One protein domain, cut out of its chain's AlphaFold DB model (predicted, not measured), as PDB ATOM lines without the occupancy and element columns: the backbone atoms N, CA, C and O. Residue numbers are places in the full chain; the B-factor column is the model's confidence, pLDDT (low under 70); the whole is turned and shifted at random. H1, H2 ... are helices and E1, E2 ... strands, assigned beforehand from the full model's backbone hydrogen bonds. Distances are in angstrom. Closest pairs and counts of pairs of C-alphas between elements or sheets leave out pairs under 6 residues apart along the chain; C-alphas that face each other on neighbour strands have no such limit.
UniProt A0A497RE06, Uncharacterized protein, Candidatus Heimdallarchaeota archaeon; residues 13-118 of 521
ATOM      1  N   LYS A  13      28.743  10.452  57.303       72.25
ATOM      2  CA  LYS A  13      28.845   9.070  57.789       72.25
ATOM      3  C   LYS A  13      29.008   8.070  56.649       72.25
ATOM      4  O   LYS A  13      28.391   8.197  55.588       72.25
ATOM      5  N   PHE A  14      29.793   7.035  56.914       68.69
ATOM      6  CA  PHE A  14      30.121   6.015  55.932       68.69
ATOM      7  C   PHE A  14      28.998   4.976  55.728       68.69
ATOM      8  O   PHE A  14      28.338   4.564  56.690       68.69
ATOM      9  N   PRO A  15      28.764   4.475  54.499       63.38
ATOM     10  CA  PRO A  15      27.738   3.476  54.236       63.38
ATOM     11  C   PRO A  15      28.107   2.138  54.880       63.38
ATOM     12  O   PRO A  15      29.043   1.460  54.465       63.38
ATOM     13  N   GLY A  16      27.310   1.723  55.865       60.00
ATOM     14  CA  GLY A  16      27.477   0.439  56.551       60.00
ATOM     15  C   GLY A  16      28.439   0.458  57.741       60.00
ATOM     16  O   GLY A  16      28.601  -0.586  58.364       60.00
ATOM     17  N   ILE A  17      29.024   1.613  58.087       63.66
ATOM     18  CA  ILE A  17      29.877   1.782  59.273       63.66
ATOM     19  C   ILE A  17      29.452   3.070  59.976       63.66
ATOM     20  O   ILE A  17      29.861   4.168  59.612       63.66
ATOM     21  N   ALA A  18      28.572   2.937  60.970       57.00
ATOM     22  CA  ALA A  18      27.947   4.080  61.638       57.00
ATOM     23  C   ALA A  18      28.922   4.928  62.480       57.00
ATOM     24  O   ALA A  18      28.572   6.056  62.839       57.00
ATOM     25  N   SER A  19      30.103   4.379  62.780       62.31
ATOM     26  CA  SER A  19      31.136   4.927  63.662       62.31
ATOM     27  C   SER A  19      32.242   5.703  62.938       62.31
ATOM     28  O   SER A  19      33.224   6.065  63.571       62.31
ATOM     29  N   ILE A  20      32.137   5.927  61.623       64.62
ATOM     30  CA  ILE A  20      33.192   6.599  60.851       64.62
ATOM     31  C   ILE A  20      32.599   7.702  59.982       64.62
ATOM     32  O   ILE A  20      31.596   7.487  59.290       64.62
ATOM     33  N   SER A  21      33.262   8.860  59.980       73.56
ATOM     34  CA  SER A  21      32.880  10.002  59.149       73.56
ATOM     35  C   SER A  21      34.053  10.563  58.341       73.56
ATOM     36  O   SER A  21      35.198  10.512  58.787       73.56
ATOM     37  N   LEU A  22      33.776  11.098  57.146       73.94
ATOM     38  CA  LEU A  22      34.779  11.610  56.202       73.94
ATOM     39  C   LEU A  22      34.607  13.115  55.954       73.94
ATOM     40  O   LEU A  22      33.480  13.577  55.785       73.94
ATOM     41  N   SER A  23      35.722  13.842  55.852       78.94
ATOM     42  CA  SER A  23      35.785  15.232  55.384       78.94
ATOM     43  C   SER A  23      36.866  15.385  54.303       78.94
ATOM     44  O   SER A  23      38.013  14.992  54.516       78.94
ATOM     45  N   ILE A  24      36.521  15.937  53.137       78.31
ATOM     46  CA  ILE A  24      37.455  16.231  52.041       78.31
ATOM     47  C   ILE A  24      37.474  17.738  51.804       78.31
ATOM     48  O   ILE A  24      36.460  18.323  51.436       78.31
ATOM     49  N   THR A  25      38.643  18.360  51.965       78.44
ATOM     50  CA  THR A  25      38.844  19.791  51.690       78.44
ATOM     51  C   THR A  25      39.690  19.969  50.427       78.44
ATOM     52  O   THR A  25      40.881  19.649  50.473       78.44
ATOM     53  N   PRO A  26      39.133  20.467  49.308       70.75
ATOM     54  CA  PRO A  26      39.909  20.799  48.112       70.75
ATOM     55  C   PRO A  26      40.904  21.941  48.388       70.75
ATOM     56  O   PRO A  26      40.548  22.935  49.017       70.75
ATOM     57  N   ILE A  27      42.141  21.807  47.909       65.12
ATOM     58  CA  ILE A  27      43.234  22.788  48.028       65.12
ATOM     59  C   ILE A  27      43.391  23.599  46.726       65.12
ATOM     60  O   ILE A  27      43.697  24.791  46.786       65.12
ATOM     61  N   ALA A  28      43.143  22.996  45.555       61.44
ATOM     62  CA  ALA A  28      43.284  23.636  44.241       61.44
ATOM     63  C   ALA A  28      42.131  23.287  43.270       61.44
ATOM     64  O   ALA A  28      41.268  22.475  43.586       61.44
ATOM     65  N   ASN A  29      42.110  23.987  42.127       53.28
ATOM     66  CA  ASN A  29      41.011  24.169  41.166       53.28
ATOM     67  C   ASN A  29      40.097  22.940  40.928       53.28
ATOM     68  O   ASN A  29      40.577  21.856  40.616       53.28
ATOM     69  N   LEU A  30      38.774  23.140  41.011       57.41
ATOM     70  CA  LEU A  30      37.739  22.085  40.948       57.41
ATOM     71  C   LEU A  30      37.480  21.525  39.534       57.41
ATOM     72  O   LEU A  30      36.752  20.542  39.398       57.41
ATOM     73  N   ASP A  31      38.058  22.141  38.499       55.66
ATOM     74  CA  ASP A  31      37.702  21.880  37.098       55.66
ATOM     75  C   ASP A  31      38.604  20.841  36.394       55.66
ATOM     76  O   ASP A  31      38.254  20.382  35.307       55.66
ATOM     77  N   ASP A  32      39.738  20.439  36.989       60.12
ATOM     78  CA  ASP A  32      40.626  19.396  36.440       60.12
ATOM     79  C   ASP A  32      40.763  18.204  37.403       60.12
ATOM     80  O   ASP A  32      41.553  18.197  38.351       60.12
ATOM     81  N   PHE A  33      39.979  17.160  37.133       57.66
ATOM     82  CA  PHE A  33      39.862  15.950  37.951       57.66
ATOM     83  C   PHE A  33      41.172  15.155  38.103       57.66
ATOM     84  O   PHE A  33      41.299  14.361  39.041       57.66
ATOM     85  N   ASN A  34      42.150  15.374  37.216       55.19
ATOM     86  CA  ASN A  34      43.462  14.723  37.271       55.19
ATOM     87  C   ASN A  34      44.484  15.479  38.138       55.19
ATOM     88  O   ASN A  34      45.549  14.932  38.417       55.19
ATOM     89  N   GLN A  35      44.171  16.704  38.578       56.56
ATOM     90  CA  GLN A  35      45.049  17.558  39.391       56.56
ATOM     91  C   GLN A  35      44.348  18.096  40.649       56.56
ATOM     92  O   GLN A  35      44.676  19.170  41.155       56.56
ATOM     93  N   LEU A  36      43.377  17.345  41.174       69.62
ATOM     94  CA  LEU A  36      42.707  17.692  42.421       69.62
ATOM     95  C   LEU A  36      43.644  17.450  43.611       69.62
ATOM     96  O   LEU A  36      43.841  16.311  44.033       69.62
ATOM     97  N   GLU A  37      44.161  18.523  44.203       67.88
ATOM     98  CA  GLU A  37      44.781  18.458  45.525       67.88
ATOM     99  C   GLU A  37      43.697  18.603  46.600       67.88
ATOM    100  O   GLU A  37      42.922  19.557  46.572       67.88
ATOM    101  N   ALA A  38      43.611  17.665  47.542       75.06
ATOM    102  CA  ALA A  38      42.639  17.689  48.629       75.06
ATOM    103  C   ALA A  38      43.209  17.103  49.925       75.06
ATOM    104  O   ALA A  38      44.068  16.223  49.903       75.06
ATOM    105  N   VAL A  39      42.704  17.555  51.072       72.06
ATOM    106  CA  VAL A  39      42.969  16.939  52.379       72.06
ATOM    107  C   VAL A  39      41.799  16.036  52.742       72.06
ATOM    108  O   VAL A  39      40.690  16.523  52.939       72.06
ATOM    109  N   VAL A  40      42.056  14.739  52.865       74.25
ATOM    110  CA  VAL A  40      41.109  13.728  53.339       74.25
ATOM    111  C   VAL A  40      41.291  13.557  54.842       74.25
ATOM    112  O   VAL A  40      42.390  13.241  55.293       74.25
ATOM    113  N   ARG A  41      40.230  13.756  55.622       76.88
ATOM    114  CA  ARG A  41      40.196  13.536  57.072       76.88
ATOM    115  C   ARG A  41      39.161  12.474  57.417       76.88
ATOM    116  O   ARG A  41      38.057  12.508  56.875       76.88
ATOM    117  N   VAL A  42      39.508  11.560  58.318       75.50
ATOM    118  CA  VAL A  42      38.586  10.549  58.853       75.50
ATOM    119  C   VAL A  42      38.451  10.738  60.352       75.50
ATOM    120  O   VAL A  42      39.451  10.942  61.041       75.50
ATOM    121  N   TYR A  43      37.215  10.644  60.828       74.94
ATOM    122  CA  TYR A  43      36.834  10.785  62.225       74.94
ATOM    123  C   TYR A  43      36.182   9.500  62.731       74.94
ATOM    124  O   TYR A  43      35.491   8.819  61.962       74.94
ATOM    125  N   ASP A  44      36.406   9.173  64.000       76.38
ATOM    126  CA  ASP A  44      35.755   8.058  64.688       76.38
ATOM    127  C   ASP A  44      34.356   8.436  65.232       76.38
ATOM    128  O   ASP A  44      33.786   9.478  64.892       76.38
ATOM    129  N   GLU A  45      33.774   7.575  66.072       75.88
ATOM    130  CA  GLU A  45      32.457   7.798  66.678       75.88
ATOM    131  C   GLU A  45      32.436   8.912  67.732       75.88
ATOM    132  O   GLU A  45      31.367   9.452  68.020       75.88
ATOM    133  N   ASN A  46      33.606   9.284  68.255       78.62
ATOM    134  CA  ASN A  46      33.797  10.370  69.211       78.62
ATOM    135  C   ASN A  46      34.134  11.703  68.519       78.62
ATOM    136  O   ASN A  46      34.394  12.691  69.202       78.62
ATOM    137  N   ASN A  47      34.098  11.753  67.178       75.06
ATOM    138  CA  ASN A  47      34.589  12.863  66.355       75.06
ATOM    139  C   ASN A  47      36.095  13.152  66.528       75.06
ATOM    140  O   ASN A  47      36.553  14.249  66.196       75.06
ATOM    141  N   GLU A  48      36.891  12.189  66.988       69.94
ATOM    142  CA  GLU A  48      38.343  12.327  67.009       69.94
ATOM    143  C   GLU A  48      38.916  12.037  65.622       69.94
ATOM    144  O   GLU A  48      38.552  11.062  64.957       69.94
ATOM    145  N   GLN A  49      39.806  12.910  65.147       75.06
ATOM    146  CA  GLN A  49      40.427  12.750  63.837       75.06
ATOM    147  C   GLN A  49      41.482  11.640  63.892       75.06
ATOM    148  O   GLN A  49      42.581  11.842  64.404       75.06
ATOM    149  N   ILE A  50      41.178  10.502  63.277       72.19
ATOM    150  CA  ILE A  50      42.042   9.315  63.252       72.19
ATOM    151  C   ILE A  50      42.869   9.189  61.965       72.19
ATOM    152  O   ILE A  50      43.796   8.388  61.901       72.19
ATOM    153  N   MET A  51      42.568   9.979  60.931       71.44
ATOM    154  CA  MET A  51      43.358  10.027  59.695       71.44
ATOM    155  C   MET A  51      43.337  11.434  59.107       71.44
ATOM    156  O   MET A  51      42.284  12.072  59.066       71.44
ATOM    157  N   ARG A  52      44.478  11.903  58.593       78.44
ATOM    158  CA  ARG A  52      44.575  13.108  57.760       78.44
ATOM    159  C   ARG A  52      45.610  12.882  56.671       78.44
ATOM    160  O   ARG A  52      46.781  12.696  56.974       78.44
ATOM    161  N   GLN A  53      45.194  12.944  55.414       67.31
ATOM    162  CA  GLN A  53      46.063  12.660  54.282       67.31
ATOM    163  C   GLN A  53      45.854  13.678  53.168       67.31
ATOM    164  O   GLN A  53      44.720  14.000  52.821       67.31
ATOM    165  N   LYS A  54      46.944  14.176  52.583       74.31
ATOM    166  CA  LYS A  54      46.867  14.926  51.327       74.31
ATOM    167  C   LYS A  54      46.764  13.941  50.167       74.31
ATOM    168  O   LYS A  54      47.544  12.999  50.081       74.31
ATOM    169  N   ALA A  55      45.820  14.166  49.270       74.62
ATOM    170  CA  ALA A  55      45.641  13.409  48.045       74.62
ATOM    171  C   ALA A  55      45.759  14.359  46.854       74.62
ATOM    172  O   ALA A  55      45.283  15.487  46.920       74.62
ATOM    173  N   ARG A  56      46.406  13.903  45.778       78.00
ATOM    174  CA  ARG A  56      46.646  14.697  44.557       78.00
ATOM    175  C   ARG A  56      45.768  14.281  43.371       78.00
ATOM    176  O   ARG A  56      45.952  14.775  42.267       78.00
ATOM    177  N   SER A  57      44.853  13.332  43.583       79.12
ATOM    178  CA  SER A  57      43.901  12.880  42.568       79.12
ATOM    179  C   SER A  57      42.679  12.212  43.205       79.12
ATOM    180  O   SER A  57      42.763  11.678  44.317       79.12
ATOM    181  N   LEU A  58      41.559  12.155  42.474       80.75
ATOM    182  CA  LEU A  58      40.373  11.383  42.878       80.75
ATOM    183  C   LEU A  58      40.667   9.885  43.033       80.75
ATOM    184  O   LEU A  58      40.099   9.231  43.906       80.75
ATOM    185  N   PHE A  59      41.584   9.352  42.222       83.69
ATOM    186  CA  PHE A  59      42.040   7.970  42.336       83.69
ATOM    187  C   PHE A  59      42.754   7.723  43.670       83.69
ATOM    188  O   PHE A  59      42.460   6.744  44.353       83.69
ATOM    189  N   THR A  60      43.647   8.629  44.081       77.06
ATOM    190  CA  THR A  60      44.346   8.543  45.370       77.06
ATOM    191  C   THR A  60      43.352   8.602  46.530       77.06
ATOM    192  O   THR A  60      43.438   7.791  47.445       77.06
ATOM    193  N   ILE A  61      42.351   9.490  46.459       82.50
ATOM    194  CA  ILE A  61      41.272   9.565  47.458       82.50
ATOM    195  C   ILE A  61      40.514   8.231  47.531       82.50
ATOM    196  O   ILE A  61      40.376   7.665  48.614       82.50
ATOM    197  N   ALA A  62      40.065   7.703  46.389       85.38
ATOM    198  CA  ALA A  62      39.351   6.431  46.294       85.38
ATOM    199  C   ALA A  62      40.163   5.247  46.848       85.38
ATOM    200  O   ALA A  62      39.630   4.427  47.600       85.38
ATOM    201  N   LYS A  63      41.456   5.172  46.503       83.56
ATOM    202  CA  LYS A  63      42.396   4.147  46.978       83.56
ATOM    203  C   LYS A  63      42.556   4.207  48.494       83.56
ATOM    204  O   LYS A  63      42.348   3.192  49.154       83.56
ATOM    205  N   ASN A  64      42.870   5.381  49.036       75.62
ATOM    206  CA  ASN A  64      43.114   5.564  50.467       75.62
ATOM    207  C   ASN A  64      41.857   5.287  51.291       75.62
ATOM    208  O   ASN A  64      41.918   4.602  52.308       75.62
ATOM    209  N   LEU A  65      40.703   5.755  50.808       78.62
ATOM    210  CA  LEU A  65      39.415   5.509  51.440       78.62
ATOM    211  C   LEU A  65      39.113   4.010  51.501       78.62
ATOM    212  O   LEU A  65      38.843   3.470  52.572       78.62
ATOM    213  N   LYS A  66      39.186   3.324  50.357       81.12
ATOM    214  CA  LYS A  66      38.899   1.892  50.280       81.12
ATOM    215  C   LYS A  66      39.862   1.077  51.142       81.12
ATOM    216  O   LYS A  66      39.410   0.171  51.842       81.12
ATOM    217  N   LEU A  67      41.148   1.426  51.118       74.88
ATOM    218  CA  LEU A  67      42.168   0.778  51.930       74.88
ATOM    219  C   LEU A  67      41.873   0.910  53.424       74.88
ATOM    220  O   LEU A  67      41.805  -0.090  54.135       74.88
ATOM    221  N   PHE A  68      41.645   2.142  53.879       73.88
ATOM    222  CA  PHE A  68      41.351   2.438  55.274       73.88
ATOM    223  C   PHE A  68      40.186   1.584  55.796       73.88
ATOM    224  O   PHE A  68      40.263   0.987  56.870       73.88
ATOM    225  N   ILE A  69      39.118   1.461  55.011       71.56
ATOM    226  CA  ILE A  69      37.932   0.730  55.450       71.56
ATOM    227  C   ILE A  69      38.138  -0.784  55.420       71.56
ATOM    228  O   ILE A  69      37.676  -1.474  56.332       71.56
ATOM    229  N   GLN A  70      38.811  -1.311  54.391       71.38
ATOM    230  CA  GLN A  70      39.153  -2.733  54.338       71.38
ATOM    231  C   GLN A  70      39.988  -3.126  55.557       71.38
ATOM    232  O   GLN A  70      39.668  -4.121  56.203       71.38
ATOM    233  N   ASN A  71      40.963  -2.298  55.932       65.69
ATOM    234  CA  ASN A  71      41.783  -2.519  57.120       65.69
ATOM    235  C   ASN A  71      40.959  -2.447  58.407       65.69
ATOM    236  O   ASN A  71      41.074  -3.312  59.269       65.69
ATOM    237  N   ARG A  72      40.082  -1.443  58.535       66.06
ATOM    238  CA  ARG A  72      39.328  -1.223  59.775       66.06
ATOM    239  C   ARG A  72      38.236  -2.262  60.017       66.06
ATOM    240  O   ARG A  72      37.958  -2.596  61.164       66.06
ATOM    241  N   THR A  73      37.587  -2.733  58.957       63.34
ATOM    242  CA  THR A  73      36.461  -3.679  59.059       63.34
ATOM    243  C   THR A  73      36.854  -5.125  58.827       63.34
ATOM    244  O   THR A  73      36.062  -6.014  59.132       63.34
ATOM    245  N   ASN A  74      38.041  -5.365  58.268       60.00
ATOM    246  CA  ASN A  74      38.482  -6.666  57.779       60.00
ATOM    247  C   ASN A  74      37.479  -7.328  56.804       60.00
ATOM    248  O   ASN A  74      37.420  -8.551  56.679       60.00
ATOM    249  N   LEU A  75      36.649  -6.523  56.128       64.38
ATOM    250  CA  LEU A  75      35.618  -6.986  55.204       64.38
ATOM    251  C   LEU A  75      35.785  -6.319  53.831       64.38
ATOM    252  O   LEU A  75      36.004  -5.107  53.738       64.38
ATOM    253  N   PRO A  76      35.641  -7.075  52.727       67.62
ATOM    254  CA  PRO A  76      35.636  -6.490  51.398       67.62
ATOM    255  C   PRO A  76      34.361  -5.662  51.201       67.62
ATOM    256  O   PRO A  76      33.243  -6.175  51.263       67.62
ATOM    257  N   ILE A  77      34.520  -4.370  50.922       75.88
ATOM    258  CA  ILE A  77      33.394  -3.512  50.546       75.88
ATOM    259  C   ILE A  77      33.011  -3.768  49.097       75.88
ATOM    260  O   ILE A  77      33.865  -3.841  48.215       75.88
ATOM    261  N   ASN A  78      31.705  -3.815  48.858       86.06
ATOM    262  CA  ASN A  78      31.131  -3.841  47.524       86.06
ATOM    263  C   ASN A  78      31.435  -2.535  46.761       86.06
ATOM    264  O   ASN A  78      30.935  -1.470  47.131       86.06
ATOM    265  N   ASP A  79      32.205  -2.636  45.674       88.62
ATOM    266  CA  ASP A  79      32.644  -1.509  44.832       88.62
ATOM    267  C   ASP A  79      31.495  -0.616  44.372       88.62
ATOM    268  O   ASP A  79      31.625   0.604  44.375       88.62
ATOM    269  N   ARG A  80      30.354  -1.217  44.025       88.50
ATOM    270  CA  ARG A  80      29.184  -0.494  43.525       88.50
ATOM    271  C   ARG A  80      28.505   0.324  44.619       88.50
ATOM    272  O   ARG A  80      28.054   1.436  44.387       88.50
ATOM    273  N   ARG A  81      28.445  -0.208  45.839       85.44
ATOM    274  CA  ARG A  81      27.905   0.538  46.983       85.44
ATOM    275  C   ARG A  81      28.821   1.700  47.364       85.44
ATOM    276  O   ARG A  81      28.335   2.774  47.703       85.44
ATOM    277  N   LEU A  82      30.134   1.474  47.299       86.69
ATOM    278  CA  LEU A  82      31.129   2.506  47.560       86.69
ATOM    279  C   LEU A  82      31.108   3.599  46.486       86.69
ATOM    280  O   LEU A  82      31.202   4.767  46.836       86.69
ATOM    281  N   SER A  83      30.941   3.248  45.209       90.00
ATOM    282  CA  SER A  83      30.911   4.224  44.115       90.00
ATOM    283  C   SER A  83      29.704   5.152  44.170       90.00
ATOM    284  O   SER A  83      29.878   6.350  43.976       90.00
ATOM    285  N   VAL A  84      28.514   4.626  44.492       89.75
ATOM    286  CA  VAL A  84      27.301   5.442  44.690       89.75
ATOM    287  C   VAL A  84      27.539   6.471  45.790       89.75
ATOM    288  O   VAL A  84      27.391   7.668  45.566       89.75
ATOM    289  N   TRP A  85      27.997   6.014  46.958       88.94
ATOM    290  CA  TRP A  85      28.271   6.914  48.072       88.94
ATOM    291  C   TRP A  85      29.383   7.919  47.751       88.94
ATOM    292  O   TRP A  85      29.276   9.087  48.105       88.94
ATOM    293  N   PHE A  86      30.444   7.486  47.067       89.12
ATOM    294  CA  PHE A  86      31.569   8.345  46.702       89.12
ATOM    295  C   PHE A  86      31.142   9.451  45.730       89.12
ATOM    296  O   PHE A  86      31.525  10.603  45.922       89.12
ATOM    297  N   ALA A  87      30.300   9.130  44.742       88.69
ATOM    298  CA  ALA A  87      29.720  10.110  43.827       88.69
ATOM    299  C   ALA A  87      28.809  11.109  44.560       88.69
ATOM    300  O   ALA A  87      28.936  12.317  44.365       88.69
ATOM    301  N   GLU A  88      27.932  10.621  45.444       87.38
ATOM    302  CA  GLU A  88      27.050  11.465  46.261       87.38
ATOM    303  C   GLU A  88      27.843  12.393  47.190       87.38
ATOM    304  O   GLU A  88      27.529  13.577  47.303       87.38
ATOM    305  N   TYR A  89      28.884  11.869  47.838       85.12
ATOM    306  CA  TYR A  89      29.749  12.636  48.726       85.12
ATOM    307  C   TYR A  89      30.500  13.732  47.967       85.12
ATOM    308  O   TYR A  89      30.477  14.895  48.366       85.12
ATOM    309  N   LEU A  90      31.135  13.376  46.847       85.06
ATOM    310  CA  LEU A  90      31.878  14.329  46.028       85.06
ATOM    311  C   LEU A  90      30.971  15.444  45.501       85.06
ATOM    312  O   LEU A  90      31.352  16.613  45.558       85.06
ATOM    313  N   ALA A  91      29.742  15.111  45.098       85.31
ATOM    314  CA  ALA A  91      28.769  16.101  44.651       85.31
ATOM    315  C   ALA A  91      28.446  17.146  45.736       85.31
ATOM    316  O   ALA A  91      28.285  18.324  45.411       85.31
ATOM    317  N   LYS A  92      28.399  16.745  47.016       83.00
ATOM    318  CA  LYS A  92      28.175  17.662  48.148       83.00
ATOM    319  C   LYS A  92      29.334  18.626  48.377       83.00
ATOM    320  O   LYS A  92      29.097  19.794  48.662       83.00
ATOM    321  N   VAL A  93      30.575  18.172  48.193       79.44
ATOM    322  CA  VAL A  93      31.780  19.017  48.316       79.44
ATOM    323  C   VAL A  93      32.114  19.785  47.027       79.44
ATOM    324  O   VAL A  93      33.212  20.313  46.875       79.44
ATOM    325  N   GLY A  94      31.166  19.859  46.085       81.62
ATOM    326  CA  GLY A  94      31.287  20.642  44.853       81.62
ATOM    327  C   GLY A  94      31.985  19.930  43.691       81.62
ATOM    328  O   GLY A  94      32.194  20.546  42.649       81.62
ATOM    329  N   ILE A  95      32.310  18.641  43.825       82.56
ATOM    330  CA  ILE A  95      32.980  17.835  42.799       82.56
ATOM    331  C   ILE A  95      31.940  16.967  42.081       82.56
ATOM    332  O   ILE A  95      31.442  15.979  42.616       82.56
ATOM    333  N   LYS A  96      31.601  17.314  40.838       84.62
ATOM    334  CA  LYS A  96      30.610  16.562  40.053       84.62
ATOM    335  C   LYS A  96      31.268  15.407  39.308       84.62
ATOM    336  O   LYS A  96      31.983  15.637  38.339       84.62
ATOM    337  N   ILE A  97      30.960  14.181  39.717       87.50
ATOM    338  CA  ILE A  97      31.265  12.964  38.960       87.50
ATOM    339  C   ILE A  97      29.993  12.132  38.800       87.50
ATOM    340  O   ILE A  97      29.149  12.110  39.696       87.50
ATOM    341  N   ASP A  98      29.830  11.471  37.657       90.00
ATOM    342  CA  ASP A  98      28.746  10.507  37.469       90.00
ATOM    343  C   ASP A  98      29.079   9.158  38.136       90.00
ATOM    344  O   ASP A  98      30.240   8.845  38.421       90.00
ATOM    345  N   GLU A  99      28.047   8.354  38.399       89.81
ATOM    346  CA  GLU A  99      28.178   7.069  39.099       89.81
ATOM    347  C   GLU A  99      29.076   6.073  38.347       89.81
ATOM    348  O   GLU A  99      29.803   5.315  38.988       89.81
ATOM    349  N   GLU A 100      29.072   6.083  37.009       90.81
ATOM    350  CA  GLU A 100      29.891   5.169  36.207       90.81
ATOM    351  C   GLU A 100      31.371   5.548  36.315       90.81
ATOM    352  O   GLU A 100      32.211   4.688  36.585       90.81
ATOM    353  N   THR A 101      31.700   6.839  36.216       89.25
ATOM    354  CA  THR A 101      33.061   7.344  36.453       89.25
ATOM    355  C   THR A 101      33.534   7.034  37.875       89.25
ATOM    356  O   THR A 101      34.648   6.537  38.067       89.25
ATOM    357  N   ALA A 102      32.681   7.246  38.883       89.81
ATOM    358  CA  ALA A 102      32.975   6.871  40.266       89.81
ATOM    359  C   ALA A 102      33.225   5.362  40.402       89.81
ATOM    360  O   ALA A 102      34.163   4.941  41.079       89.81
ATOM    361  N   TYR A 103      32.420   4.533  39.735       92.75
ATOM    362  CA  TYR A 103      32.564   3.084  39.754       92.75
ATOM    363  C   TYR A 103      33.869   2.626  39.109       92.75
ATOM    364  O   TYR A 103      34.570   1.803  39.698       92.75
ATOM    365  N   GLN A 104      34.255   3.188  37.959       91.94
ATOM    366  CA  GLN A 104      35.545   2.878  37.339       91.94
ATOM    367  C   GLN A 104      36.717   3.290  38.237       91.94
ATOM    368  O   GLN A 104      37.652   2.505  38.389       91.94
ATOM    369  N   LEU A 105      36.649   4.449  38.903       89.25
ATOM    370  CA  LEU A 105      37.665   4.889  39.870       89.25
ATOM    371  C   LEU A 105      37.780   3.932  41.064       89.25
ATOM    372  O   LEU A 105      38.878   3.478  41.389       89.25
ATOM    373  N   ILE A 106      36.656   3.574  41.696       91.00
ATOM    374  CA  ILE A 106      36.639   2.623  42.816       91.00
ATOM    375  C   ILE A 106      37.125   1.242  42.365       91.00
ATOM    376  O   ILE A 106      37.883   0.588  43.083       91.00
ATOM    377  N   LYS A 107      36.737   0.781  41.176       89.31
ATOM    378  CA  LYS A 107      37.166  -0.508  40.626       89.31
ATOM    379  C   LYS A 107      38.664  -0.521  40.319       89.31
ATOM    380  O   LYS A 107      39.339  -1.489  40.658       89.31
ATOM    381  N   GLN A 108      39.206   0.552  39.740       85.75
ATOM    382  CA  GLN A 108      40.649   0.720  39.540       85.75
ATOM    383  C   GLN A 108      41.393   0.740  40.878       85.75
ATOM    384  O   GLN A 108      42.395   0.044  41.028       85.75
ATOM    385  N   ALA A 109      40.874   1.458  41.877       83.50
ATOM    386  CA  ALA A 109      41.416   1.445  43.234       83.50
ATOM    387  C   ALA A 109      41.379   0.033  43.840       83.50
ATOM    388  O   ALA A 109      42.338  -0.402  44.464       83.50
ATOM    389  N   SER A 110      40.313  -0.727  43.595       82.31
ATOM    390  CA  SER A 110      40.171  -2.114  44.051       82.31
ATOM    391  C   SER A 110      41.185  -3.042  43.398       82.31
ATOM    392  O   SER A 110      41.792  -3.862  44.074       82.31
ATOM    393  N   GLN A 111      41.405  -2.897  42.094       79.75
ATOM    394  CA  GLN A 111      42.423  -3.654  41.369       79.75
ATOM    395  C   GLN A 111      43.835  -3.285  41.830       79.75
ATOM    396  O   GLN A 111      44.669  -4.175  41.976       79.75
ATOM    397  N   ALA A 112      44.087  -2.003  42.109       70.56
ATOM    398  CA  ALA A 112      45.324  -1.566  42.737       70.56
ATOM    399  C   ALA A 112      45.485  -2.225  44.114       70.56
ATOM    400  O   ALA A 112      46.523  -2.806  44.379       70.56
ATOM    401  N   LEU A 113      44.447  -2.257  44.951       66.75
ATOM    402  CA  LEU A 113      44.509  -2.877  46.280       66.75
ATOM    403  C   LEU A 113      44.637  -4.405  46.253       66.75
ATOM    404  O   LEU A 113      45.307  -4.965  47.109       66.75
ATOM    405  N   VAL A 114      44.058  -5.090  45.263       61.81
ATOM    406  CA  VAL A 114      44.239  -6.542  45.064       61.81
ATOM    407  C   VAL A 114      45.643  -6.871  44.560       61.81
ATOM    408  O   VAL A 114      46.187  -7.918  44.907       61.81
ATOM    409  N   LYS A 115      46.261  -5.988  43.764       52.91
ATOM    410  CA  LYS A 115      47.704  -6.082  43.518       52.91
ATOM    411  C   LYS A 115      48.452  -5.918  44.836       52.91
ATOM    412  O   LYS A 115      49.315  -6.732  45.130       52.91
ATOM    413  N   ILE A 116      48.023  -4.969  45.668       45.50
ATOM    414  CA  ILE A 116      48.661  -4.666  46.943       45.50
ATOM    415  C   ILE A 116      48.487  -5.752  48.034       45.50
ATOM    416  O   ILE A 116      49.374  -5.947  48.856       45.50
ATOM    417  N   SER A 117      47.440  -6.578  48.009       41.06
ATOM    418  CA  SER A 117      47.345  -7.747  48.905       41.06
ATOM    419  C   SER A 117      48.291  -8.901  48.530       41.06
ATOM    420  O   SER A 117      48.376  -9.891  49.253       41.06
ATOM    421  N   ARG A 118      49.017  -8.773  47.410       41.22
ATOM    422  CA  ARG A 118      50.138  -9.634  46.995       41.22
ATOM    423  C   ARG A 118      51.471  -8.870  46.910       41.22
ATOM    424  O   ARG A 118      52.420  -9.410  46.351       41.22
TER     425      ARG A 118
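This is residues 13 to 118 of the 521 residues of an uncharacterized protein of Candidatus Heimdallarchaeota archaeon (UniProt A0A497RE06). A twisted sheet of three strands, E1 to E3, is covered on one face by H1, which lies in the middle of the domain between the sheet and H3. H3 crosses under H1 on the side away from the sheet and also packs on H2, which stands beside H1; the other face of the sheet is bare of named helices. The printed part has 106 residues, with three named strands followed by three named helices, E1 E2 E3 H1 H2 H3; the sheet's order is E1 - E2 - E3, all antiparallel, and the class is mixed, helices and strands. The whole is compact, with a radius of gyration of the C-alphas of 13.0 A, and rounded, spanning 35 by 31 by 22 A.

E1, residues 17 to 26, bends by 58 degrees at residue 20. It forms a hairpin with E2, residues 38 to 43, the inner strand; N 23 and O 41 are 2.9 A apart, within hydrogen-bond range. E2 and E3, residues 49 to 55, form the next hairpin, with N 40 and O 53 at 2.8 A. The three strands are a meander, each the antiparallel neighbour of the one before. H1, residues 58 to 73, is on the sheet at a height of 9.1 A, over E2, and runs along the strands, at 12 degrees to E2 on the local plane; this gives two layers, a helix on one face of a sheet. The closest C-alphas of E3 and H1 are those of Ala 55 and Ile 61, 5.8 A apart. H2, residues 79 to 92, is near H1, and is only just not on the sheet, with 4 pairs of C-alphas within 10 A. H3, residues 99 to 116, touches H2 at a steep tilt of 56 degrees, opposite ways, closest at the C-alphas of Ser 83 and Tyr 103, 4.8 A. With residues 105 to 113 alone H3 touches H1, at a steep tilt of 61 degrees, the same way; the C-alphas of Lys 63 and Ala 109 are closest, 4.7 A. H3 is apart from the three strands. In H1, H2 and H3 every O i to N i+4 pair is within hydrogen-bond range.

E1 begins at C-alpha 17, (29.877, 1.782, 59.273), and is 24.2 A long; E2 measures 16.3 A and E3 16.6 A. H1 begins at C-alpha 58, (40.373, 11.383, 42.878), and is 22.4 A long. H2 measures 20.0 A. H3, 24.9 A long, ends at C-alpha 116, (48.661, -4.666, 46.943).

The two C-alphas farthest apart are those of Gly 94 and Arg 118, 35.7 A. The printed part has no cut. The link from E1 to E2, 11 residues, is long. The mean pLDDT of the printed part is 74.9; 32 residues are under 70, among them residues 27 to 37 and 113 to 118.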